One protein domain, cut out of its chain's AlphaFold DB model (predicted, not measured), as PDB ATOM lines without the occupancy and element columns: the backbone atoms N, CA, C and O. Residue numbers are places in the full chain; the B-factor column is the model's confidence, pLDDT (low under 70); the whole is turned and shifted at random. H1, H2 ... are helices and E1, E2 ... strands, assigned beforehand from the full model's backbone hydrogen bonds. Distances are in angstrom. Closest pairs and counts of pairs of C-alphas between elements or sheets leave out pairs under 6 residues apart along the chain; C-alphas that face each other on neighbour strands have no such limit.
ATOM      1  N   GLN A  35     192.877 499.344 335.941       87.62
ATOM      2  CA  GLN A  35     192.266 499.094 337.250       87.62
ATOM      3  C   GLN A  35     192.649 497.728 337.828       87.62
ATOM      4  O   GLN A  35     192.899 497.624 339.031       87.62
ATOM      5  N   ARG A  36     192.716 496.676 337.000       87.44
ATOM      6  CA  ARG A  36     193.151 495.344 337.456       87.44
ATOM      7  C   ARG A  36     194.628 495.346 337.850       87.44
ATOM      8  O   ARG A  36     194.975 494.807 338.899       87.44
ATOM      9  N   GLU A  37     195.478 495.976 337.041       87.25
ATOM     10  CA  GLU A  37     196.911 496.119 337.332       87.25
ATOM     11  C   GLU A  37     197.151 496.944 338.606       87.25
ATOM     12  O   GLU A  37     197.943 496.551 339.460       87.25
ATOM     13  N   TYR A  38     196.422 498.051 338.770       87.25
ATOM     14  CA  TYR A  38     196.528 498.932 339.931       87.25
ATOM     15  C   TYR A  38     196.115 498.234 341.229       87.25
ATOM     16  O   TYR A  38     196.839 498.317 342.214       87.25
ATOM     17  N   LYS A  39     195.008 497.477 341.231       85.31
ATOM     18  CA  LYS A  39     194.577 496.705 342.413       85.31
ATOM     19  C   LYS A  39     195.594 495.646 342.839       85.31
ATOM     20  O   LYS A  39     195.717 495.376 344.028       85.31
ATOM     21  N   LYS A  40     196.309 495.037 341.890       86.88
ATOM     22  CA  LYS A  40     197.321 494.014 342.189       86.88
ATOM     23  C   LYS A  40     198.579 494.606 342.838       86.88
ATOM     24  O   LYS A  40     199.213 493.929 343.636       86.88
ATOM     25  N   ASN A  41     198.917 495.850 342.499       87.94
ATOM     26  CA  ASN A  41     200.151 496.524 342.916       87.94
ATOM     27  C   ASN A  41     199.882 497.735 343.825       87.94
ATOM     28  O   ASN A  41     200.645 498.701 343.805       87.94
ATOM     29  N   GLN A  42     198.774 497.717 344.568       87.75
ATOM     30  CA  GLN A  42     198.365 498.845 345.396       87.75
ATOM     31  C   GLN A  42     199.338 499.039 346.566       87.75
ATOM     32  O   GLN A  42     199.661 498.093 347.282       87.75
ATOM     33  N   THR A  43     199.798 500.274 346.757       89.06
ATOM     34  CA  THR A  43     200.693 500.658 347.861       89.06
ATOM     35  C   THR A  43     199.957 501.443 348.952       89.06
ATOM     36  O   THR A  43     198.837 501.912 348.745       89.06
ATOM     37  N   VAL A  44     200.579 501.635 350.121       86.38
ATOM     38  CA  VAL A  44     199.984 502.432 351.215       86.38
ATOM     39  C   VAL A  44     199.790 503.891 350.795       86.38
ATOM     40  O   VAL A  44     198.792 504.512 351.148       86.38
ATOM     41  N   GLU A  45     200.696 504.444 349.988       90.44
ATOM     42  CA  GLU A  45     200.553 505.790 349.430       90.44
ATOM     43  C   GLU A  45     199.352 505.890 348.480       90.44
ATOM     44  O   GLU A  45     198.683 506.920 348.431       90.44
ATOM     45  N   ASP A  46     199.054 504.813 347.748       91.19
ATOM     46  CA  ASP A  46     197.870 504.738 346.893       91.19
ATOM     47  C   ASP A  46     196.586 504.692 347.728       91.19
ATOM     48  O   ASP A  46     195.601 505.336 347.375       91.19
ATOM     49  N   GLU A  47     196.583 503.964 348.850       90.38
ATOM     50  CA  GLU A  47     195.474 503.975 349.812       90.38
ATOM     51  C   GLU A  47     195.273 505.361 350.438       90.38
ATOM     52  O   GLU A  47     194.139 505.839 350.503       90.38
ATOM     53  N   LEU A  48     196.356 506.035 350.844       91.69
ATOM     54  CA  LEU A  48     196.319 507.402 351.378       91.69
ATOM     55  C   LEU A  48     195.756 508.390 350.358       91.69
ATOM     56  O   LEU A  48     194.907 509.208 350.702       91.69
ATOM     57  N   TYR A  49     196.169 508.287 349.094       93.06
ATOM     58  CA  TYR A  49     195.638 509.145 348.040       93.06
ATOM     59  C   TYR A  49     194.138 508.922 347.813       93.06
ATOM     60  O   TYR A  49     193.374 509.880 347.685       93.06
ATOM     61  N   GLN A  50     193.685 507.663 347.787       90.50
ATOM     62  CA  GLN A  50     192.255 507.369 347.665       90.50
ATOM     63  C   GLN A  50     191.468 507.884 348.878       90.50
ATOM     64  O   GLN A  50     190.358 508.383 348.709       90.50
ATOM     65  N   TYR A  51     192.051 507.815 350.076       91.25
ATOM     66  CA  TYR A  51     191.475 508.379 351.293       91.25
ATOM     67  C   TYR A  51     191.341 509.911 351.226       91.25
ATOM     68  O   TYR A  51     190.260 510.438 351.480       91.25
ATOM     69  N   GLU A  52     192.390 510.623 350.803       89.62
ATOM     70  CA  GLU A  52     192.358 512.078 350.580       89.62
ATOM     71  C   GLU A  52     191.272 512.469 349.565       89.62
ATOM     72  O   GLU A  52     190.501 513.402 349.794       89.62
ATOM     73  N   LYS A  53     191.162 511.710 348.466       90.00
ATOM     74  CA  LYS A  53     190.162 511.932 347.411       90.00
ATOM     75  C   LYS A  53     188.727 511.660 347.880       90.00
ATOM     76  O   LYS A  53     187.815 512.362 347.455       90.00
ATOM     77  N   ALA A  54     188.511 510.644 348.717       84.94
ATOM     78  CA  ALA A  54     187.181 510.217 349.162       84.94
ATOM     79  C   ALA A  54     186.522 511.168 350.179       84.94
ATOM     80  O   ALA A  54     185.349 510.990 350.507       84.94
ATOM     81  N   GLY A  55     187.258 512.173 350.655       84.06
ATOM     82  CA  GLY A  55     186.840 513.041 351.746       84.06
ATOM     83  C   GLY A  55     187.411 512.531 353.063       84.06
ATOM     84  O   GLY A  55     187.071 511.445 353.535       84.06
ATOM     85  N   ARG A  56     188.303 513.336 353.647       87.06
ATOM     86  CA  ARG A  56     188.963 513.036 354.920       87.06
ATOM     87  C   ARG A  56     187.951 512.913 356.056       87.06
ATOM     88  O   ARG A  56     186.891 513.541 356.042       87.06
ATOM     89  N   MET A  57     188.344 512.163 357.080       87.25
ATOM     90  CA  MET A  57     187.682 512.203 358.378       87.25
ATOM     91  C   MET A  57     187.706 513.649 358.899       87.25
ATOM     92  O   MET A  57     188.768 514.280 358.866       87.25
ATOM     93  N   PRO A  58     186.572 514.193 359.372       85.31
ATOM     94  CA  PRO A  58     186.548 515.515 359.980       85.31
ATOM     95  C   PRO A  58     187.515 515.605 361.165       85.31
ATOM     96  O   PRO A  58     187.585 514.693 361.988       85.31
ATOM     97  N   ASP A  59     188.208 516.739 361.312       85.38
ATOM     98  CA  ASP A  59     189.158 516.966 362.417       85.38
ATOM     99  C   ASP A  59     188.521 516.820 363.808       85.38
ATOM    100  O   ASP A  59     189.218 516.559 364.781       85.38
ATOM    101  N   GLN A  60     187.199 516.981 363.897       84.88
ATOM    102  CA  GLN A  60     186.408 516.824 365.120       84.88
ATOM    103  C   GLN A  60     186.207 515.349 365.489       84.88
ATOM    104  O   GLN A  60     186.170 514.994 366.666       84.88
ATOM    105  N   ASP A  61     186.071 514.491 364.475       80.94
ATOM    106  CA  ASP A  61     185.785 513.068 364.641       80.94
ATOM    107  C   ASP A  61     187.058 512.294 364.987       80.94
ATOM    108  O   ASP A  61     187.011 511.390 365.814       80.94
ATOM    109  N   TYR A  62     188.211 512.699 364.441       86.94
ATOM    110  CA  TYR A  62     189.497 512.049 364.709       86.94
ATOM    111  C   TYR A  62     189.846 511.906 366.204       86.94
ATOM    112  O   TYR A  62     190.068 510.776 366.641       86.94
ATOM    113  N   PRO A  63     189.900 512.980 367.022       82.06
ATOM    114  CA  PRO A  63     190.248 512.855 368.434       82.06
ATOM    115  C   PRO A  63     189.207 512.048 369.211       82.06
ATOM    116  O   PRO A  63     189.591 511.253 370.061       82.06
ATOM    117  N   ARG A  64     187.916 512.193 368.883       81.81
ATOM    118  CA  ARG A  64     186.827 511.436 369.512       81.81
ATOM    119  C   ARG A  64     186.952 509.937 369.236       81.81
ATOM    120  O   ARG A  64     186.874 509.124 370.154       81.81
ATOM    121  N   ASP A  65     187.146 509.563 367.976       79.56
ATOM    122  CA  ASP A  65     187.196 508.164 367.558       79.56
ATOM    123  C   ASP A  65     188.521 507.512 368.000       79.56
ATOM    124  O   ASP A  65     188.540 506.348 368.411       79.56
ATOM    125  N   LEU A  66     189.621 508.274 368.017       82.88
ATOM    126  CA  LEU A  66     190.888 507.848 368.610       82.88
ATOM    127  C   LEU A  66     190.763 507.636 370.124       82.88
ATOM    128  O   LEU A  66     191.255 506.632 370.639       82.88
ATOM    129  N   GLU A  67     190.110 508.552 370.843       78.75
ATOM    130  CA  GLU A  67     189.835 508.407 372.275       78.75
ATOM    131  C   GLU A  67     188.968 507.179 372.541       78.75
ATOM    132  O   GLU A  67     189.257 506.421 373.460       78.75
ATOM    133  N   TYR A  68     187.975 506.904 371.697       75.25
ATOM    134  CA  TYR A  68     187.166 505.692 371.790       75.25
ATOM    135  C   TYR A  68     188.001 504.409 371.630       75.25
ATOM    136  O   TYR A  68     187.842 503.470 372.415       75.25
ATOM    137  N   VAL A  69     188.927 504.361 370.663       78.56
ATOM    138  CA  VAL A  69     189.858 503.226 370.499       78.56
ATOM    139  C   VAL A  69     190.810 503.106 371.693       78.56
ATOM    140  O   VAL A  69     191.008 502.006 372.209       78.56
ATOM    141  N   LYS A  70     191.349 504.218 372.202       77.25
ATOM    142  CA  LYS A  70     192.211 504.220 373.396       77.25
ATOM    143  C   LYS A  70     191.461 503.783 374.654       77.25
ATOM    144  O   LYS A  70     191.948 502.938 375.394       77.25
ATOM    145  N   ALA A  71     190.252 504.292 374.870       68.00
ATOM    146  CA  ALA A  71     189.397 503.929 375.995       68.00
ATOM    147  C   ALA A  71     189.035 502.443 375.964       68.00
ATOM    148  O   ALA A  71     188.979 501.814 377.019       68.00
ATOM    149  N   ARG A  72     188.852 501.868 374.763       69.94
ATOM    150  CA  ARG A  72     188.741 500.418 374.575       69.94
ATOM    151  C   ARG A  72     190.004 499.695 375.004       69.94
ATOM    152  O   ARG A  72     189.912 498.685 375.686       69.94
ATOM    153  N   GLN A  73     191.180 500.180 374.626       69.19
ATOM    154  CA  GLN A  73     192.469 499.589 374.999       69.19
ATOM    155  C   GLN A  73     192.811 499.717 376.489       69.19
ATOM    156  O   GLN A  73     193.569 498.891 376.986       69.19
ATOM    157  N   ASP A  74     192.182 500.641 377.207       62.59
ATOM    158  CA  ASP A  74     192.395 500.922 378.633       62.59
ATOM    159  C   ASP A  74     191.228 500.441 379.531       62.59
ATOM    160  O   ASP A  74     190.922 501.009 380.579       62.59
ATOM    161  N   ILE A  75     190.492 499.407 379.111       56.72
ATOM    162  CA  ILE A  75     189.479 498.784 379.977       56.72
ATOM    163  C   ILE A  75     190.192 497.920 381.019       56.72
ATOM    164  O   ILE A  75     190.884 496.962 380.659       56.72
ATOM    165  N   MET A  76     189.988 498.236 382.300       48.94
ATOM    166  CA  MET A  76     190.464 497.415 383.413       48.94
ATOM    167  C   MET A  76     189.779 496.038 383.415       48.94
ATOM    168  O   MET A  76     188.576 495.960 383.142       48.94
ATOM    169  N   PRO A  77     190.495 494.955 383.765       49.41
ATOM    170  CA  PRO A  77     189.864 493.679 384.071       49.41
ATOM    171  C   PRO A  77     188.862 493.857 385.226       49.41
ATOM    172  O   PRO A  77     189.228 494.205 386.345       49.41
ATOM    173  N   LEU A  78     187.581 493.695 384.884       52.00
ATOM    174  CA  LEU A  78     186.380 493.576 385.719       52.00
ATOM    175  C   LEU A  78     186.418 494.234 387.112       52.00
ATOM    176  O   LEU A  78     186.777 493.611 388.110       52.00
ATOM    177  N   THR A  79     185.888 495.454 387.219       45.09
ATOM    178  CA  THR A  79     185.603 496.086 388.516       45.09
ATOM    179  C   THR A  79     184.093 496.204 388.756       45.09
ATOM    180  O   THR A  79     183.382 496.909 388.043       45.09
ATOM    181  N   PHE A  80     183.619 495.528 389.806       38.84
ATOM    182  CA  PHE A  80     182.324 495.692 390.490       38.84
ATOM    183  C   PHE A  80     181.030 495.268 389.758       38.84
ATOM    184  O   PHE A  80     180.267 494.494 390.330       38.84
ATOM    185  N   GLY A  81     180.770 495.705 388.521       42.19
ATOM    186  CA  GLY A  81     179.476 495.474 387.842       42.19
ATOM    187  C   GLY A  81     179.138 493.996 387.589       42.19
ATOM    188  O   GLY A  81     177.997 493.570 387.741       42.19
ATOM    189  N   ASP A  82     180.152 493.183 387.310       44.09
ATOM    190  CA  ASP A  82     179.987 491.767 386.969       44.09
ATOM    191  C   ASP A  82     179.809 490.834 388.178       44.09
ATOM    192  O   ASP A  82     179.262 489.744 388.024       44.09
ATOM    193  N   ARG A  83     180.211 491.251 389.391       45.12
ATOM    194  CA  ARG A  83     179.949 490.474 390.620       45.12
ATOM    195  C   ARG A  83     178.477 490.507 391.031       45.12
ATOM    196  O   ARG A  83     178.034 489.603 391.729       45.12
ATOM    197  N   TYR A  84     177.745 491.543 390.620       42.56
ATOM    198  CA  TYR A  84     176.382 491.807 391.086       42.56
ATOM    199  C   TYR A  84     175.322 491.757 389.974       42.56
ATOM    200  O   TYR A  84     174.141 491.657 390.290       42.56
ATOM    201  N   PHE A  85     175.712 491.778 388.691       43.53
ATOM    202  CA  PHE A  85     174.779 491.789 387.552       43.53
ATOM    203  C   PHE A  85     175.151 490.786 386.440       43.53
ATOM    204  O   PHE A  85     175.101 491.100 385.250       43.53
ATOM    205  N   SER A  86     175.518 489.560 386.815       42.97
ATOM    206  CA  SER A  86     175.975 488.500 385.899       42.97
ATOM    207  C   SER A  86     174.945 488.078 384.835       42.97
ATOM    208  O   SER A  86     175.334 487.733 383.720       42.97
ATOM    209  N   GLU A  87     173.647 488.142 385.140       40.88
ATOM    210  CA  GLU A  87     172.564 487.697 384.241       40.88
ATOM    211  C   GLU A  87     172.061 488.788 383.279       40.88
ATOM    212  O   GLU A  87     171.468 488.492 382.241       40.88
ATOM    213  N   VAL A  88     172.297 490.062 383.603       40.34
ATOM    214  CA  VAL A  88     171.581 491.191 382.984       40.34
ATOM    215  C   VAL A  88     172.250 491.689 381.701       40.34
ATOM    216  O   VAL A  88     171.566 492.215 380.820       40.34
ATOM    217  N   PHE A  89     173.567 491.520 381.567       48.34
ATOM    218  CA  PHE A  89     174.335 492.336 380.622       48.34
ATOM    219  C   PHE A  89     174.856 491.626 379.366       48.34
ATOM    220  O   PHE A  89     175.172 492.318 378.399       48.34
ATOM    221  N   TRP A  90     174.937 490.288 379.326       51.38
ATOM    222  CA  TRP A  90     175.857 489.659 378.358       51.38
ATOM    223  C   TRP A  90     175.245 488.596 377.428       51.38
ATOM    224  O   TRP A  90     175.604 488.570 376.252       51.38
ATOM    225  N   VAL A  91     174.284 487.778 377.883       48.81
ATOM    226  CA  VAL A  91     173.508 486.838 377.025       48.81
ATOM    227  C   VAL A  91     172.062 486.667 377.539       48.81
ATOM    228  O   VAL A  91     171.387 485.678 377.260       48.81
ATOM    229  N   GLY A  92     171.567 487.623 378.326       44.06
ATOM    230  CA  GLY A  92     170.204 487.589 378.852       44.06
ATOM    231  C   GLY A  92     169.152 487.879 377.770       44.06
ATOM    232  O   GLY A  92     169.459 488.501 376.749       44.06
ATOM    233  N   PRO A  93     167.881 487.486 377.978       39.62
ATOM    234  CA  PRO A  93     166.772 487.837 377.084       39.62
ATOM    235  C   PRO A  93     166.543 489.356 376.939       39.62
ATOM    236  O   PRO A  93     165.831 489.775 376.031       39.62
ATOM    237  N   SER A  94     167.166 490.174 377.794       39.56
ATOM    238  CA  SER A  94     167.216 491.642 377.744       39.56
ATOM    239  C   SER A  94     168.130 492.213 376.648       39.56
ATOM    240  O   SER A  94     168.040 493.401 376.338       39.56
ATOM    241  N   MET A  95     169.020 491.409 376.056       44.41
ATOM    242  CA  MET A  95     169.925 491.859 374.999       44.41
ATOM    243  C   MET A  95     169.205 491.879 373.648       44.41
ATOM    244  O   MET A  95     168.557 490.903 373.262       44.41
ATOM    245  N   GLN A  96     169.357 492.966 372.880       44.44
ATOM    246  CA  GLN A  96     168.859 493.007 371.504       44.44
ATOM    247  C   GLN A  96     169.407 491.805 370.726       44.44
ATOM    248  O   GLN A  96     170.612 491.546 370.720       44.44
ATOM    249  N   ARG A  97     168.514 491.065 370.059       47.69
ATOM    250  CA  ARG A  97     168.843 489.822 369.343       47.69
ATOM    251  C   ARG A  97     170.014 490.001 368.370       47.69
ATOM    252  O   ARG A  97     170.882 489.144 368.301       47.69
ATOM    253  N   SER A  98     170.085 491.148 367.695       47.62
ATOM    254  CA  SER A  98     171.186 491.525 366.801       47.62
ATOM    255  C   SER A  98     172.541 491.620 367.501       47.62
ATOM    256  O   SER A  98     173.546 491.231 366.918       47.62
ATOM    257  N   THR A  99     172.581 492.131 368.728       49.81
ATOM    258  CA  THR A  99     173.808 492.243 369.520       49.81
ATOM    259  C   THR A  99     174.219 490.874 370.049       49.81
ATOM    260  O   THR A  99     175.390 490.532 369.973       49.81
ATOM    261  N   ARG A 100     173.257 490.055 370.495       55.28
ATOM    262  CA  ARG A 100     173.499 488.674 370.946       55.28
ATOM    263  C   ARG A 100     174.046 487.781 369.829       55.28
ATOM    264  O   ARG A 100     174.959 486.991 370.055       55.28
ATOM    265  N   ASP A 101     173.502 487.922 368.625       54.38
ATOM    266  CA  ASP A 101     173.938 487.161 367.452       54.38
ATOM    267  C   ASP A 101     175.316 487.640 366.937       54.38
ATOM    268  O   ASP A 101     175.996 486.899 366.236       54.38
ATOM    269  N   GLN A 102     175.752 488.849 367.318       52.00
ATOM    270  CA  GLN A 102     177.078 489.413 367.017       52.00
ATOM    271  C   GLN A 102     178.099 489.235 368.152       52.00
ATOM    272  O   GLN A 102     179.281 489.526 367.955       52.00
ATOM    273  N   SER A 103     177.670 488.768 369.328       59.03
ATOM    274  CA  SER A 103     178.569 488.440 370.434       59.03
ATOM    275  C   SER A 103     179.490 487.279 370.044       59.03
ATOM    276  O   SER A 103     179.003 486.324 369.427       59.03
ATOM    277  N   PRO A 104     180.782 487.328 370.425       60.94
ATOM    278  CA  PRO A 104     181.709 486.225 370.209       60.94
ATOM    279  C   PRO A 104     181.161 484.872 370.675       60.94
ATOM    280  O   PRO A 104     180.548 484.789 371.740       60.94
ATOM    281  N   ASP A 105     181.367 483.817 369.886       63.31
ATOM    282  CA  ASP A 105     180.733 482.516 370.138       63.31
ATOM    283  C   ASP A 105     181.250 481.839 371.412       63.31
ATOM    284  O   ASP A 105     180.466 481.244 372.151       63.31
ATOM    285  N   TRP A 106     182.516 482.054 371.776       61.25
ATOM    286  CA  TRP A 106     183.067 481.562 373.041       61.25
ATOM    287  C   TRP A 106     182.391 482.183 374.280       61.25
ATOM    288  O   TRP A 106     182.297 481.496 375.296       61.25
ATOM    289  N   LEU A 107     181.816 483.401 374.199       59.00
ATOM    290  CA  LEU A 107     180.987 483.976 375.282       59.00
ATOM    291  C   LEU A 107     179.694 483.176 375.513       59.00
ATOM    292  O   LEU A 107     179.036 483.333 376.541       59.00
ATOM    293  N   LYS A 108     179.309 482.340 374.544       61.66
ATOM    294  CA  LYS A 108     178.167 481.421 374.609       61.66
ATOM    295  C   LYS A 108     178.604 479.992 374.956       61.66
ATOM    296  O   LYS A 108     177.745 479.127 375.096       61.66
ATOM    297  N   SER A 109     179.908 479.721 375.068       61.50
ATOM    298  CA  SER A 109     180.409 478.380 375.378       61.50
ATOM    299  C   SER A 109     180.121 478.012 376.836       61.50
ATOM    300  O   SER A 109     180.307 478.824 377.742       61.50
ATOM    301  N   GLU A 110     179.713 476.764 377.087       62.03
ATOM    302  CA  GLU A 110     179.465 476.280 378.457       62.03
ATOM    303  C   GLU A 110     180.711 476.395 379.341       62.03
ATOM    304  O   GLU A 110     180.605 476.757 380.508       62.03
ATOM    305  N   LYS A 111     181.905 476.195 378.768       63.72
ATOM    306  CA  LYS A 111     183.179 476.364 379.478       63.72
ATOM    307  C   LYS A 111     183.353 477.794 380.008       63.72
ATOM    308  O   LYS A 111     183.716 477.970 381.167       63.72
ATOM    309  N   TYR A 112     183.076 478.809 379.187       63.06
ATOM    310  CA  TYR A 112     183.113 480.216 379.601       63.06
ATOM    311  C   TYR A 112     182.057 480.517 380.670       63.06
ATOM    312  O   TYR A 112     182.355 481.088 381.720       63.06
ATOM    313  N   LEU A 113     180.820 480.063 380.449       63.28
ATOM    314  CA  LEU A 113     179.728 480.253 381.403       63.28
ATOM    315  C   LEU A 113     180.033 479.598 382.762       63.28
ATOM    316  O   LEU A 113     179.716 480.169 383.805       63.28
ATOM    317  N   GLU A 114     180.692 478.440 382.774       61.31
ATOM    318  CA  GLU A 114     181.122 477.746 383.987       61.31
ATOM    319  C   GLU A 114     182.268 478.471 384.713       61.31
ATOM    320  O   GLU A 114     182.177 478.689 385.924       61.31
ATOM    321  N   MET A 115     183.303 478.931 383.997       59.50
ATOM    322  CA  MET A 115     184.384 479.747 384.580       59.50
ATOM    323  C   MET A 115     183.852 481.049 385.200       59.50
ATOM    324  O   MET A 115     184.289 481.454 386.286       59.50
ATOM    325  N   ARG A 116     182.844 481.659 384.566       59.47
ATOM    326  CA  ARG A 116     182.127 482.839 385.068       59.47
ATOM    327  C   ARG A 116     181.286 482.551 386.305       59.47
ATOM    328  O   ARG A 116     181.384 483.307 387.269       59.47
ATOM    329  N   ARG A 117     180.508 481.459 386.329       60.72
ATOM    330  CA  ARG A 117     179.752 481.025 387.528       60.72
ATOM    331  C   ARG A 117     180.672 480.819 388.734       60.72
ATOM    332  O   ARG A 117     180.275 481.089 389.861       60.72
ATOM    333  N   GLN A 118     181.909 480.386 388.494       60.94
ATOM    334  CA  GLN A 118     182.929 480.207 389.527       60.94
ATOM    335  C   GLN A 118     183.666 481.508 389.906       60.94
ATOM    336  O   GLN A 118     184.480 481.489 390.828       60.94
ATOM    337  N   GLY A 119     183.414 482.624 389.212       55.81
ATOM    338  CA  GLY A 119     184.066 483.914 389.457       55.81
ATOM    339  C   GLY A 119     185.569 483.924 389.159       55.81
ATOM    340  O   GLY A 119     186.294 484.733 389.733       55.81
ATOM    341  N   LYS A 120     186.048 483.004 388.310       55.03
ATOM    342  CA  LYS A 120     187.482 482.758 388.077       55.03
ATOM    343  C   LYS A 120     188.053 483.452 386.841       55.03
ATOM    344  O   LYS A 120     189.262 483.412 386.642       55.03
ATOM    345  N   GLU A 121     187.220 484.087 386.023       52.97
ATOM    346  CA  GLU A 121     187.665 484.716 384.780       52.97
ATOM    347  C   GLU A 121     187.833 486.227 384.957       52.97
ATOM    348  O   GLU A 121     186.868 486.955 385.196       52.97
ATOM    349  N   LEU A 122     189.088 486.674 384.884       51.75
ATOM    350  CA  LEU A 122     189.507 488.070 385.045       51.75
ATOM    351  C   LEU A 122     190.089 488.653 383.750       51.75
ATOM    352  O   LEU A 122     190.379 489.845 383.688       51.75
ATOM    353  N   GLU A 123     190.299 487.833 382.720       54.25
ATOM    354  CA  GLU A 123     191.033 488.237 381.524       54.25
ATOM    355  C   GLU A 123     190.100 488.859 380.492       54.25
ATOM    356  O   GLU A 123     189.193 488.208 380.003       54.25
ATOM    357  N   ARG A 124     190.352 490.119 380.129       58.16
ATOM    358  CA  ARG A 124     189.599 490.924 379.145       58.16
ATOM    359  C   ARG A 124     189.560 490.330 377.722       58.16
ATOM    360  O   ARG A 124     188.738 490.725 376.888       58.16
ATOM    361  N   VAL A 125     190.509 489.457 377.406       58.25
ATOM    362  CA  VAL A 125     190.782 488.976 376.052       58.25
ATOM    363  C   VAL A 125     190.637 487.463 376.033       58.25
ATOM    364  O   VAL A 125     191.234 486.785 376.858       58.25
ATOM    365  N   GLY A 126     189.864 486.954 375.079       60.25
ATOM    366  CA  GLY A 126     189.759 485.528 374.787       60.25
ATOM    367  C   GLY A 126     190.294 485.213 373.386       60.25
ATOM    368  O   GLY A 126     190.354 486.113 372.534       60.25
ATOM    369  N   PRO A 127     190.669 483.953 373.112       61.12
ATOM    370  CA  PRO A 127     191.004 483.531 371.758       61.12
ATOM    371  C   PRO A 127     189.793 483.736 370.835       61.12
ATOM    372  O   PRO A 127     188.656 483.434 371.201       61.12
ATOM    373  N   ALA A 128     190.021 484.266 369.634       59.28
ATOM    374  CA  ALA A 128     188.994 484.290 368.600       59.28
ATOM    375  C   ALA A 128     188.934 482.902 367.939       59.28
ATOM    376  O   ALA A 128     189.919 482.454 367.355       59.28
ATOM    377  N   GLU A 129     187.802 482.204 368.067       58.41
ATOM    378  CA  GLU A 129     187.605 480.899 367.423       58.41
ATOM    379  C   GLU A 129     187.804 481.009 365.903       58.41
ATOM    380  O   GLU A 129     187.308 481.941 365.270       58.41
ATOM    381  N   ASP A 130     188.558 480.067 365.328       57.25
ATOM    382  CA  ASP A 130     188.894 479.986 363.898       57.25
ATOM    383  C   ASP A 130     189.618 481.209 363.295       57.25
ATOM    384  O   ASP A 130     189.759 481.305 362.069       57.25
ATOM    385  N   ALA A 131     190.120 482.137 364.117       56.47
ATOM    386  CA  ALA A 131     190.927 483.244 363.626       56.47
ATOM    387  C   ALA A 131     192.298 482.749 363.123       56.47
ATOM    388  O   ALA A 131     192.966 481.960 363.799       56.47
ATOM    389  N   PRO A 132     192.754 483.201 361.941       50.72
ATOM    390  CA  PRO A 132     194.087 482.877 361.454       50.72
ATOM    391  C   PRO A 132     195.150 483.608 362.297       50.72
ATOM    392  O   PRO A 132     195.477 484.761 362.030       50.72
ATOM    393  N   GLY A 133     195.694 482.922 363.305       56.09
ATOM    394  CA  GLY A 133     196.829 483.385 364.117       56.09
ATOM    395  C   GLY A 133     196.504 484.479 365.143       56.09
ATOM    396  O   GLY A 133     195.347 484.712 365.482       56.09
ATOM    397  N   ASP A 134     197.546 485.170 365.617       57.19
ATOM    398  CA  ASP A 134     197.479 486.207 366.666       57.19
ATOM    399  C   ASP A 134     196.946 487.568 366.168       57.19
ATOM    400  O   ASP A 134     197.000 488.564 366.886       57.19
ATOM    401  N   GLU A 135     196.454 487.661 364.930       71.69
ATOM    402  CA  GLU A 135     196.044 488.941 364.336       71.69
ATOM    403  C   GLU A 135     194.695 489.442 364.848       71.69
ATOM    404  O   GLU A 135     194.418 490.640 364.770       71.69
ATOM    405  N   VAL A 136     193.844 488.541 365.345       77.38
ATOM    406  CA  VAL A 136     192.494 488.859 365.807       77.38
ATOM    407  C   VAL A 136     192.302 488.316 367.208       77.38
ATOM    408  O   VAL A 136     192.548 487.144 367.479       77.38
ATOM    409  N   ARG A 137     191.789 489.164 368.092       74.31
ATOM    410  CA  ARG A 137     191.447 488.789 369.458       74.31
ATOM    411  C   ARG A 137     189.987 489.084 369.734       74.31
ATOM    412  O   ARG A 137     189.441 490.078 369.248       74.31
ATOM    413  N   ALA A 138     189.349 488.239 370.530       70.44
ATOM    414  CA  ALA A 138     188.046 488.579 371.060       70.44
ATOM    415  C   ALA A 138     188.234 489.427 372.314       70.44
ATOM    416  O   ALA A 138     189.016 489.086 373.199       70.44
ATOM    417  N   THR A 139     187.513 490.537 372.392       66.00
ATOM    418  CA  THR A 139     187.575 491.433 373.544       66.00
ATOM    419  C   THR A 139     186.204 491.611 374.142       66.00
ATOM    420  O   THR A 139     185.228 491.845 373.419       66.00
ATOM    421  N   TYR A 140     186.159 491.582 375.465       63.00
ATOM    422  CA  TYR A 140     184.985 491.958 376.222       63.00
ATOM    423  C   TYR A 140     185.384 492.873 377.375       63.00
ATOM    424  O   TYR A 140     186.514 492.831 377.863       63.00
ATOM    425  N   GLY A 141     184.476 493.743 377.797       55.19
ATOM    426  CA  GLY A 141     184.757 494.605 378.930       55.19
ATOM    427  C   GLY A 141     183.693 495.651 379.198       55.19
ATOM    428  O   GLY A 141     182.884 496.007 378.337       55.19
ATOM    429  N   PHE A 142     183.730 496.158 380.423       51.06
ATOM    430  CA  PHE A 142     182.862 497.214 380.911       51.06
ATOM    431  C   PHE A 142     183.710 498.271 381.607       51.06
ATOM    432  O   PHE A 142     184.428 497.958 382.557       51.06
ATOM    433  N   ARG A 143     183.618 499.525 381.159       46.22
ATOM    434  CA  ARG A 143     184.199 500.667 381.874       46.22
ATOM    435  C   ARG A 143     183.078 501.579 382.352       46.22
ATOM    436  O   ARG A 143     182.316 502.102 381.540       46.22
ATOM    437  N   TYR A 144     183.011 501.792 383.664       43.50
ATOM    438  CA  TYR A 144     182.209 502.860 384.250       43.50
ATOM    439  C   TYR A 144     183.053 504.139 384.247       43.50
ATOM    440  O   TYR A 144     184.010 504.256 385.011       43.50
ATOM    441  N   GLY A 145     182.771 505.066 383.330       42.94
ATOM    442  CA  GLY A 145     183.409 506.382 383.332       42.94
ATOM    443  C   GLY A 145     182.817 507.291 384.411       42.94
ATOM    444  O   GLY A 145     181.617 507.239 384.685       42.94
ATOM    445  N   SER A 146     183.630 508.166 385.006       36.38
ATOM    446  CA  SER A 146     183.109 509.323 385.742       36.38
ATOM    447  C   SER A 146     182.412 510.256 384.745       36.38
ATOM    448  O   SER A 146     183.072 510.856 383.901       36.38
ATOM    449  N   GLY A 147     181.082 510.338 384.827       38.66
ATOM    450  CA  GLY A 147     180.235 511.074 383.885       38.66
ATOM    451  C   GLY A 147     179.588 510.158 382.844       38.66
ATOM    452  O   GLY A 147     180.115 510.018 381.751       38.66
ATOM    453  N   TYR A 148     178.455 509.540 383.211       34.22
ATOM    454  CA  TYR A 148     177.399 508.901 382.390       34.22
ATOM    455  C   TYR A 148     177.747 508.020 381.166       34.22
ATOM    456  O   TYR A 148     176.835 507.480 380.543       34.22
ATOM    457  N   ASN A 149     179.011 507.775 380.837       39.62
ATOM    458  CA  ASN A 149     179.420 506.923 379.730       39.62
ATOM    459  C   ASN A 149     179.832 505.560 380.284       39.62
ATOM    460  O   ASN A 149     181.009 505.273 380.500       39.62
ATOM    461  N   ALA A 150     178.833 504.717 380.546       45.06
ATOM    462  CA  ALA A 150     179.066 503.288 380.659       45.06
ATOM    463  C   ALA A 150     179.375 502.769 379.255       45.06
ATOM    464  O   ALA A 150     178.518 502.838 378.370       45.06
ATOM    465  N   VAL A 151     180.594 502.282 379.036       46.50
ATOM    466  CA  VAL A 151     180.954 501.697 377.747       46.50
ATOM    467  C   VAL A 151     181.062 500.188 377.904       46.50
ATOM    468  O   VAL A 151     181.990 499.668 378.525       46.50
ATOM    469  N   THR A 152     180.040 499.501 377.393       51.78
ATOM    470  CA  THR A 152     180.001 498.049 377.236       51.78
ATOM    471  C   THR A 152     180.635 497.688 375.901       51.78
ATOM    472  O   THR A 152     180.348 498.293 374.864       51.78
ATOM    473  N   PHE A 153     181.503 496.685 375.904       61.44
ATOM    474  CA  PHE A 153     182.175 496.237 374.699       61.44
ATOM    475  C   PHE A 153     182.131 494.723 374.618       61.44
ATOM    476  O   PHE A 153     182.668 494.052 375.487       61.44
ATOM    477  N   ASN A 154     181.520 494.214 373.549       60.88
ATOM    478  CA  ASN A 154     181.627 492.828 373.108       60.88
ATOM    479  C   ASN A 154     181.976 492.855 371.627       60.88
ATOM    480  O   ASN A 154     181.302 493.545 370.858       60.88
ATOM    481  N   GLY A 155     183.012 492.136 371.218       71.12
ATOM    482  CA  GLY A 155     183.346 492.030 369.806       71.12
ATOM    483  C   GLY A 155     184.748 491.509 369.566       71.12
ATOM    484  O   GLY A 155     185.344 490.847 370.416       71.12
ATOM    485  N   TYR A 156     185.259 491.827 368.386       77.06
ATOM    486  CA  TYR A 156     186.571 491.407 367.929       77.06
ATOM    487  C   TYR A 156     187.437 492.634 367.674       77.06
ATOM    488  O   TYR A 156     186.946 493.674 367.226       77.06
ATOM    489  N   GLU A 157     188.729 492.501 367.928       81.81
ATOM    490  CA  GLU A 157     189.740 493.481 367.563       81.81
ATOM    491  C   GLU A 157     190.776 492.822 366.660       81.81
ATOM    492  O   GLU A 157     191.144 491.670 366.880       81.81
ATOM    493  N   LYS A 158     191.254 493.559 365.659       86.94
ATOM    494  CA  LYS A 158     192.346 493.141 364.781       86.94
ATOM    495  C   LYS A 158     193.520 494.098 364.929       86.94
ATOM    496  O   LYS A 158     193.316 495.310 365.042       86.94
ATOM    497  N   PHE A 159     194.728 493.551 364.966       86.31
ATOM    498  CA  PHE A 159     195.953 494.334 365.043       86.31
ATOM    499  C   PHE A 159     196.329 494.866 363.658       86.31
ATOM    500  O   PHE A 159     196.442 494.104 362.698       86.31
ATOM    501  N   ASP A 160     196.542 496.175 363.547       88.12
ATOM    502  CA  ASP A 160     197.125 496.777 362.351       88.12
ATOM    503  C   ASP A 160     198.602 497.085 362.602       88.12
ATOM    504  O   ASP A 160     198.964 497.875 363.472       88.12
ATOM    505  N   THR A 161     199.471 496.460 361.812       86.50
ATOM    506  CA  THR A 161     200.928 496.578 361.955       86.50
ATOM    507  C   THR A 161     201.465 497.951 361.555       86.50
ATOM    508  O   THR A 161     202.534 498.340 362.020       86.50
ATOM    509  N   ARG A 162     200.736 498.706 360.721       87.44
ATOM    510  CA  ARG A 162     201.157 500.030 360.228       87.44
ATOM    511  C   ARG A 162     201.025 501.100 361.307       87.44
ATOM    512  O   ARG A 162     201.834 502.017 361.361       87.44
ATOM    513  N   THR A 163     200.018 500.956 362.156       87.94
ATOM    514  CA  THR A 163     199.697 501.849 363.283       87.94
ATOM    515  C   THR A 163     200.062 501.243 364.644       87.94
ATOM    516  O   THR A 163     199.913 501.908 365.666       87.94
ATOM    517  N   GLN A 164     200.497 499.977 364.675       87.94
ATOM    518  CA  GLN A 164     200.803 499.201 365.886       87.94
ATOM    519  C   GLN A 164     199.668 499.214 366.923       87.94
ATOM    520  O   GLN A 164     199.899 499.226 368.132       87.94
ATOM    521  N   THR A 165     198.425 499.232 366.446       86.06
ATOM    522  CA  THR A 165     197.239 499.486 367.266       86.06
ATOM    523  C   THR A 165     196.179 498.416 367.005       86.06
ATOM    524  O   THR A 165     195.986 497.959 365.879       86.06
ATOM    525  N   TRP A 166     195.474 498.010 368.063       85.56
ATOM    526  CA  TRP A 166     194.308 497.132 367.963       85.56
ATOM    527  C   TRP A 166     193.059 497.950 367.656       85.56
ATOM    528  O   TRP A 166     192.716 498.851 368.426       85.56
ATOM    529  N   TYR A 167     192.365 497.608 366.574       86.56
ATOM    530  CA  TYR A 167     191.126 498.270 366.186       86.56
ATOM    531  C   TYR A 167     189.935 497.321 366.182       86.56
ATOM    532  O   TYR A 167     190.086 496.141 365.865       86.56
ATOM    533  N   PRO A 168     188.727 497.835 366.459       81.25
ATOM    534  CA  PRO A 168     187.529 497.022 366.419       81.25
ATOM    535  C   PRO A 168     187.213 496.569 364.991       81.25
ATOM    536  O   PRO A 168     187.240 497.353 364.040       81.25
ATOM    537  N   VAL A 169     186.870 495.292 364.860       81.50
ATOM    538  CA  VAL A 169     186.486 494.660 363.598       81.50
ATOM    539  C   VAL A 169     185.119 494.015 363.706       81.50
ATOM    540  O   VAL A 169     184.648 493.636 364.780       81.50
ATOM    541  N   LYS A 170     184.469 493.880 362.556       78.81
ATOM    542  CA  LYS A 170     183.243 493.109 362.434       78.81
ATOM    543  C   LYS A 170     183.616 491.666 362.107       78.81
ATOM    544  O   LYS A 170     184.234 491.417 361.076       78.81
ATOM    545  N   GLY A 171     183.201 490.733 362.962       74.50
ATOM    546  CA  GLY A 171     183.181 489.311 362.628       74.50
ATOM    547  C   GLY A 171     181.963 488.996 361.762       74.50
ATOM    548  O   GLY A 171     180.839 489.363 362.114       74.50
ATOM    549  N   GLN A 172     182.162 488.341 360.623       74.69
ATOM    550  CA  GLN A 172     181.084 487.888 359.751       74.69
ATOM    551  C   GLN A 172     181.328 486.444 359.326       74.69
ATOM    552  O   GLN A 172     182.382 486.110 358.799       74.69
ATOM    553  N   LYS A 173     180.322 485.585 359.520       68.88
ATOM    554  CA  LYS A 173     180.384 484.202 359.057       68.88
ATOM    555  C   LYS A 173     180.243 484.162 357.539       68.88
ATOM    556  O   LYS A 173     179.235 484.616 356.991       68.88
ATOM    557  N   ASN A 174     181.235 483.602 356.862       73.50
ATOM    558  CA  ASN A 174     181.138 483.272 355.455       73.50
ATOM    559  C   ASN A 174     180.338 481.969 355.323       73.50
ATOM    560  O   ASN A 174     180.811 480.890 355.667       73.50
ATOM    561  N   TYR A 175     179.101 482.061 354.835       64.75
ATOM    562  CA  TYR A 175     178.211 480.901 354.721       64.75
ATOM    563  C   TYR A 175     178.660 479.871 353.677       64.75
ATOM    564  O   TYR A 175     178.237 478.723 353.759       64.75
ATOM    565  N   ALA A 176     179.509 480.251 352.718       70.88
ATOM    566  CA  ALA A 176     180.034 479.320 351.723       70.88
ATOM    567  C   ALA A 176     181.158 478.442 352.292       70.88
ATOM    568  O   ALA A 176     181.273 477.278 351.924       70.88
ATOM    569  N   THR A 177     181.982 478.988 353.189       76.06
ATOM    570  CA  THR A 177     183.130 478.276 353.782       76.06
ATOM    571  C   THR A 177     182.881 477.822 355.218       76.06
ATOM    572  O   THR A 177     183.660 477.040 355.756       76.06
ATOM    573  N   GLY A 178     181.826 478.326 355.859       66.31
ATOM    574  CA  GLY A 178     181.524 478.120 357.273       66.31
ATOM    575  C   GLY A 178     182.430 478.894 358.236       66.31
ATOM    576  O   GLY A 178     182.150 478.878 359.433       66.31
ATOM    577  N   LYS A 179     183.471 479.579 357.740       73.19
ATOM    578  CA  LYS A 179     184.502 480.245 358.549       73.19
ATOM    579  C   LYS A 179     184.120 481.674 358.927       73.19
ATOM    580  O   LYS A 179     183.355 482.331 358.217       73.19
ATOM    581  N   MET A 180     184.679 482.163 360.030       71.75
ATOM    582  CA  MET A 180     184.583 483.567 360.423       71.75
ATOM    583  C   MET A 180     185.613 484.414 359.673       71.75
ATOM    584  O   MET A 180     186.794 484.081 359.618       71.75
ATOM    585  N   GLU A 181     185.157 485.525 359.103       79.94
ATOM    586  CA  GLU A 181     185.997 486.557 358.499       79.94
ATOM    587  C   GLU A 181     185.940 487.824 359.357       79.94
ATOM    588  O   GLU A 181     184.885 488.188 359.886       79.94
ATOM    589  N   TYR A 182     187.085 488.494 359.504       80.75
ATOM    590  CA  TYR A 182     187.245 489.659 360.371       80.75
ATOM    591  C   TYR A 182     187.732 490.860 359.571       80.75
ATOM    592  O   TYR A 182     188.889 490.906 359.145       80.75
ATOM    593  N   ASP A 183     186.853 491.849 359.417       84.19
ATOM    594  CA  ASP A 183     187.121 493.043 358.621       84.19
ATOM    595  C   ASP A 183     186.969 494.334 359.426       84.19
ATOM    596  O   ASP A 183     186.028 494.511 360.207       84.19
ATOM    597  N   TYR A 184     187.868 495.288 359.168       85.06
ATOM    598  CA  TYR A 184     187.739 496.655 359.670       85.06
ATOM    599  C   TYR A 184     186.474 497.311 359.121       85.06
ATOM    600  O   TYR A 184     186.255 497.339 357.902       85.06
ATOM    601  N   ILE A 185     185.677 497.887 360.020       80.81
ATOM    602  CA  ILE A 185     184.517 498.709 359.662       80.81
ATOM    603  C   ILE A 185     184.965 500.026 358.996       80.81
ATOM    604  O   ILE A 185     186.090 500.471 359.240       80.81
ATOM    605  N   PRO A 186     184.139 500.654 358.138       81.62
ATOM    606  CA  PRO A 186     184.534 501.845 357.378       81.62
ATOM    607  C   PRO A 186     185.078 502.996 358.234       81.62
ATOM    608  O   PRO A 186     186.069 503.617 357.860       81.62
ATOM    609  N   GLU A 187     184.473 503.243 359.393       81.12
ATOM    610  CA  GLU A 187     184.854 504.300 360.334       81.12
ATOM    611  C   GLU A 187     186.259 504.055 360.895       81.12
ATOM    612  O   GLU A 187     187.097 504.951 360.947       81.12
ATOM    613  N   VAL A 188     186.551 502.796 361.228       85.62
ATOM    614  CA  VAL A 188     187.873 502.358 361.681       85.62
ATOM    615  C   VAL A 188     188.897 502.470 360.564       85.62
ATOM    616  O   VAL A 188     189.992 502.965 360.806       85.62
ATOM    617  N   ARG A 189     188.551 502.079 359.331       88.69
ATOM    618  CA  ARG A 189     189.448 502.265 358.180       88.69
ATOM    619  C   ARG A 189     189.783 503.743 357.990       88.69
ATOM    620  O   ARG A 189     190.946 504.071 357.789       88.69
ATOM    621  N   ALA A 190     188.798 504.633 358.102       89.25
ATOM    622  CA  ALA A 190     189.021 506.073 358.013       89.25
ATOM    623  C   ALA A 190     189.924 506.595 359.145       89.25
ATOM    624  O   ALA A 190     190.831 507.377 358.871       89.25
ATOM    625  N   LEU A 191     189.731 506.126 360.384       91.12
ATOM    626  CA  LEU A 191     190.588 506.467 361.525       91.12
ATOM    627  C   LEU A 191     192.032 505.980 361.337       91.12
ATOM    628  O   LEU A 191     192.980 506.717 361.613       91.12
ATOM    629  N   MET A 192     192.208 504.746 360.859       91.94
ATOM    630  CA  MET A 192     193.520 504.169 360.562       91.94
ATOM    631  C   MET A 192     194.242 504.993 359.497       91.94
ATOM    632  O   MET A 192     195.383 505.396 359.704       91.94
ATOM    633  N   MET A 193     193.561 505.306 358.389       93.94
ATOM    634  CA  MET A 193     194.142 506.118 357.322       93.94
ATOM    635  C   MET A 193     194.458 507.541 357.788       93.94
ATOM    636  O   MET A 193     195.521 508.051 357.450       93.94
ATOM    637  N   GLU A 194     193.607 508.161 358.612       94.56
ATOM    638  CA  GLU A 194     193.883 509.483 359.188       94.56
ATOM    639  C   GLU A 194     195.085 509.461 360.141       94.56
ATOM    640  O   GLU A 194     195.878 510.401 360.159       94.56
ATOM    641  N   THR A 195     195.258 508.375 360.898       92.75
ATOM    642  CA  THR A 195     196.423 508.172 361.772       92.75
ATOM    643  C   THR A 195     197.697 508.055 360.938       92.75
ATOM    644  O   THR A 195     198.619 508.849 361.113       92.75
ATOM    645  N   ILE A 196     197.705 507.165 359.939       94.00
ATOM    646  CA  ILE A 196     198.829 506.999 359.005       94.00
ATOM    647  C   ILE A 196     199.141 508.326 358.299       94.00
ATOM    648  O   ILE A 196     200.310 508.682 358.137       94.00
ATOM    649  N   ARG A 197     198.116 509.083 357.893       94.62
ATOM    650  CA  ARG A 197     198.267 510.400 357.268       94.62
ATOM    651  C   ARG A 197     198.981 511.372 358.198       94.62
ATOM    652  O   ARG A 197     199.972 511.978 357.792       94.62
ATOM    653  N   ARG A 198     198.484 511.539 359.427       93.56
ATOM    654  CA  ARG A 198     199.061 512.457 360.421       93.56
ATOM    655  C   ARG A 198     200.504 512.095 360.739       93.56
ATOM    656  O   ARG A 198     201.350 512.984 360.696       93.56
ATOM    657  N   ASP A 199     200.797 510.815 360.930       93.25
ATOM    658  CA  ASP A 199     202.156 510.329 361.185       93.25
ATOM    659  C   ASP A 199     203.076 510.564 359.979       93.25
ATOM    660  O   ASP A 199     204.216 511.011 360.117       93.25
ATOM    661  N   THR A 200     202.567 510.336 358.766       92.69
ATOM    662  CA  THR A 200     203.321 510.576 357.529       92.69
ATOM    663  C   THR A 200     203.625 512.062 357.342       92.69
ATOM    664  O   THR A 200     204.759 512.410 357.015       92.69
ATOM    665  N   VAL A 201     202.652 512.946 357.585       93.38
ATOM    666  CA  VAL A 201     202.843 514.404 357.530       93.38
ATOM    667  C   VAL A 201     203.813 514.867 358.613       93.38
ATOM    668  O   VAL A 201     204.690 515.674 358.315       93.38
ATOM    669  N   ALA A 202     203.704 514.347 359.837       94.25
ATOM    670  CA  ALA A 202     204.617 514.675 360.928       94.25
ATOM    671  C   ALA A 202     206.063 514.265 360.606       94.25
ATOM    672  O   ALA A 202     206.995 515.016 360.879       94.25
ATOM    673  N   ARG A 203     206.251 513.103 359.968       94.62
ATOM    674  CA  ARG A 203     207.571 512.576 359.599       94.62
ATOM    675  C   ARG A 203     208.192 513.268 358.382       94.62
ATOM    676  O   ARG A 203     209.393 513.515 358.368       94.62
ATOM    677  N   LEU A 204     207.410 513.514 357.329       94.50
ATOM    678  CA  LEU A 204     207.919 514.035 356.051       94.50
ATOM    679  C   LEU A 204     207.843 515.563 355.944       94.50
ATOM    680  O   LEU A 204     208.584 516.163 355.165       94.50
ATOM    681  N   GLY A 205     206.943 516.190 356.698       95.38
ATOM    682  CA  GLY A 205     206.527 517.572 356.505       95.38
ATOM    683  C   GLY A 205     205.465 517.728 355.399       95.38
ATOM    684  O   GLY A 205     205.342 516.880 354.508       95.38
ATOM    685  N   PRO A 206     204.693 518.832 355.420       93.62
ATOM    686  CA  PRO A 206     203.536 519.028 354.542       93.62
ATOM    687  C   PRO A 206     203.898 519.094 353.052       93.62
ATOM    688  O   PRO A 206     203.169 518.558 352.222       93.62
ATOM    689  N   GLU A 207     205.032 519.701 352.692       93.75
ATOM    690  CA  GLU A 207     205.424 519.854 351.284       93.75
ATOM    691  C   GLU A 207     205.859 518.530 350.645       93.75
ATOM    692  O   GLU A 207     205.429 518.198 349.539       93.75
ATOM    693  N   LYS A 208     206.634 517.709 351.363       94.75
ATOM    694  CA  LYS A 208     206.994 516.365 350.882       94.75
ATOM    695  C   LYS A 208     205.779 515.442 350.833       94.75
ATOM    696  O   LYS A 208     205.676 514.621 349.928       94.75
ATOM    697  N   TYR A 209     204.833 515.601 351.759       93.25
ATOM    698  CA  TYR A 209     203.569 514.871 351.712       93.25
ATOM    699  C   TYR A 209     202.738 515.221 350.465       93.25
ATOM    700  O   TYR A 209     202.230 514.323 349.799       93.25
ATOM    701  N   LYS A 210     202.658 516.500 350.072       93.94
ATOM    702  CA  LYS A 210     202.004 516.892 348.807       93.94
ATOM    703  C   LYS A 210     202.662 516.236 347.591       93.94
ATOM    704  O   LYS A 210     201.959 515.733 346.720       93.94
ATOM    705  N   GLN A 211     203.996 516.200 347.545       93.88
ATOM    706  CA  GLN A 211     204.733 515.520 346.470       93.88
ATOM    707  C   GLN A 211     204.425 514.018 346.432       93.88
ATOM    708  O   GLN A 211     204.224 513.457 345.356       93.88
ATOM    709  N   LEU A 212     204.323 513.380 347.603       93.88
ATOM    710  CA  LEU A 212     203.926 511.978 347.734       93.88
ATOM    711  C   LEU A 212     202.523 511.729 347.160       93.88
ATOM    712  O   LEU A 212     202.328 510.776 346.407       93.88
ATOM    713  N   MET A 213     201.559 512.601 347.475       94.62
ATOM    714  CA  MET A 213     200.186 512.495 346.971       94.62
ATOM    715  C   MET A 213     200.098 512.728 345.463       94.62
ATOM    716  O   MET A 213     199.353 512.024 344.784       94.62
ATOM    717  N   GLU A 214     200.892 513.647 344.907       93.88
ATOM    718  CA  GLU A 214     200.959 513.834 343.454       93.88
ATOM    719  C   GLU A 214     201.600 512.623 342.759       93.88
ATOM    720  O   GLU A 214     201.121 512.176 341.718       93.88
ATOM    721  N   HIS A 215     202.635 512.019 343.347       93.00
ATOM    722  CA  HIS A 215     203.207 510.786 342.811       93.00
ATOM    723  C   HIS A 215     202.194 509.626 342.844       93.00
ATOM    724  O   HIS A 215     202.048 508.899 341.860       93.00
ATOM    725  N   ALA A 216     201.434 509.483 343.934       92.12
ATOM    726  CA  ALA A 216     200.354 508.500 344.030       92.12
ATOM    727  C   ALA A 216     199.245 508.759 342.992       92.12
ATOM    728  O   ALA A 216     198.846 507.838 342.276       92.12
ATOM    729  N   ARG A 217     198.831 510.021 342.806       92.81
ATOM    730  CA  ARG A 217     197.894 510.441 341.750       92.81
ATOM    731  C   ARG A 217     198.346 509.977 340.372       92.81
ATOM    732  O   ARG A 217     197.542 509.427 339.620       92.81
ATOM    733  N   GLN A 218     199.625 510.139 340.045       92.00
ATOM    734  CA  GLN A 218     200.174 509.753 338.741       92.00
ATOM    735  C   GLN A 218     200.164 508.237 338.489       92.00
ATOM    736  O   GLN A 218     200.211 507.793 337.339       92.00
ATOM    737  N   ARG A 219     200.078 507.423 339.548       88.56
ATOM    738  CA  ARG A 219     199.963 505.965 339.431       88.56
ATOM    739  C   ARG A 219     198.533 505.491 339.185       88.56
ATOM    740  O   ARG A 219     198.380 504.357 338.719       88.56
ATOM    741  N   THR A 220     197.530 506.332 339.453       89.19
ATOM    742  CA  THR A 220     196.112 505.966 339.330       89.19
ATOM    743  C   THR A 220     195.715 505.588 337.900       89.19
ATOM    744  O   THR A 220     196.260 506.146 336.938       89.19
TER     745      THR A 220
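This is residues 35 to 220 of the 482 residues of an uncharacterized protein of Desulfarculus sp (UniProt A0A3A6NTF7). A strongly twisted sheet of five strands, E1 to E5, curls like part of a barrel round helix H3. At one end of the length the long helix H8 runs from the sheet into a crossed group with H2 and H9, with H1 near the end of H9; at the other end lie the short helices H4 to H7. The printed part has 186 residues with nine named helices and five named strands, in the order H1 to H7, E1 to E5, H8, H9. The sheet, E1 E2 E3 E4 E5, is antiparallel, and the class is mixed, helices and strands. The whole is loose, with a radius of gyration of the C-alphas of 19.8 A and spans of 60 by 45 by 26 A.

H1, residues 35 to 40, is close but not clearly touching H9, residues 206 to 219; their closest C-alphas, those of Tyr 38 and Arg 219, are 7.8 A apart. H2, residues 44 to 54, touches H9 about perpendicular, at 87 degrees, closest at the C-alphas of Asp 46 and Ala 216, 5.3 A. H2 also touches H8, residues 186 to 204, opposite ways at a steep tilt of 64 degrees, closest at the C-alphas of Leu 48 and Met 193, 6.5 A. Strands E1, residues 125 to 127, E2, 136 to 144, E3, 150 to 160, E4, 165 to 173, and E5, 180 to 184, form a meander, each the antiparallel neighbour of the one before. H3, residues 61 to 73, is on one face of this sheet, making two layers; its closest C-alphas to E4 are Val 69 and Tyr 167, 6.7 A. Within hydrogen-bond range are N 126 and O 138, 3.0 A, N 139 and O 155, 3.0 A, N 158 and O 167, 2.8 A, and N 170 and O 183, 2.9 A. H5, residues 97 to 102, and H6, residues 105 to 108, only graze the sheet; H4, residues 81 to 84, is only just on it, with 5 pairs of C-alphas within 10 A; H7, residues 110 to 117, is not on it. Every O i to N i+4 pair is within range in the helices but H4 and H6, too short for one.

H1 begins at C-alpha 35, (192.266, 499.094, 337.250). H3 measures 18.3 A, E2 25.3 A, E4 24.2 A and H8 26.4 A. E3, 26.5 A, bends by 75 degrees at residue 155. H9, 20.3 A, ends at C-alpha 219, (199.963, 505.965, 339.431).

The C-alphas farthest apart, those of Gln 118 and Gln 218, are 61.2 A apart. The printed part has no cut; H4 to H5 is the long link, and residues 93 to 98 stand free. Mean pLDDT of the printed part is 71.6, with 83 residues under 70, among them 71 to 134 and 139 to 154.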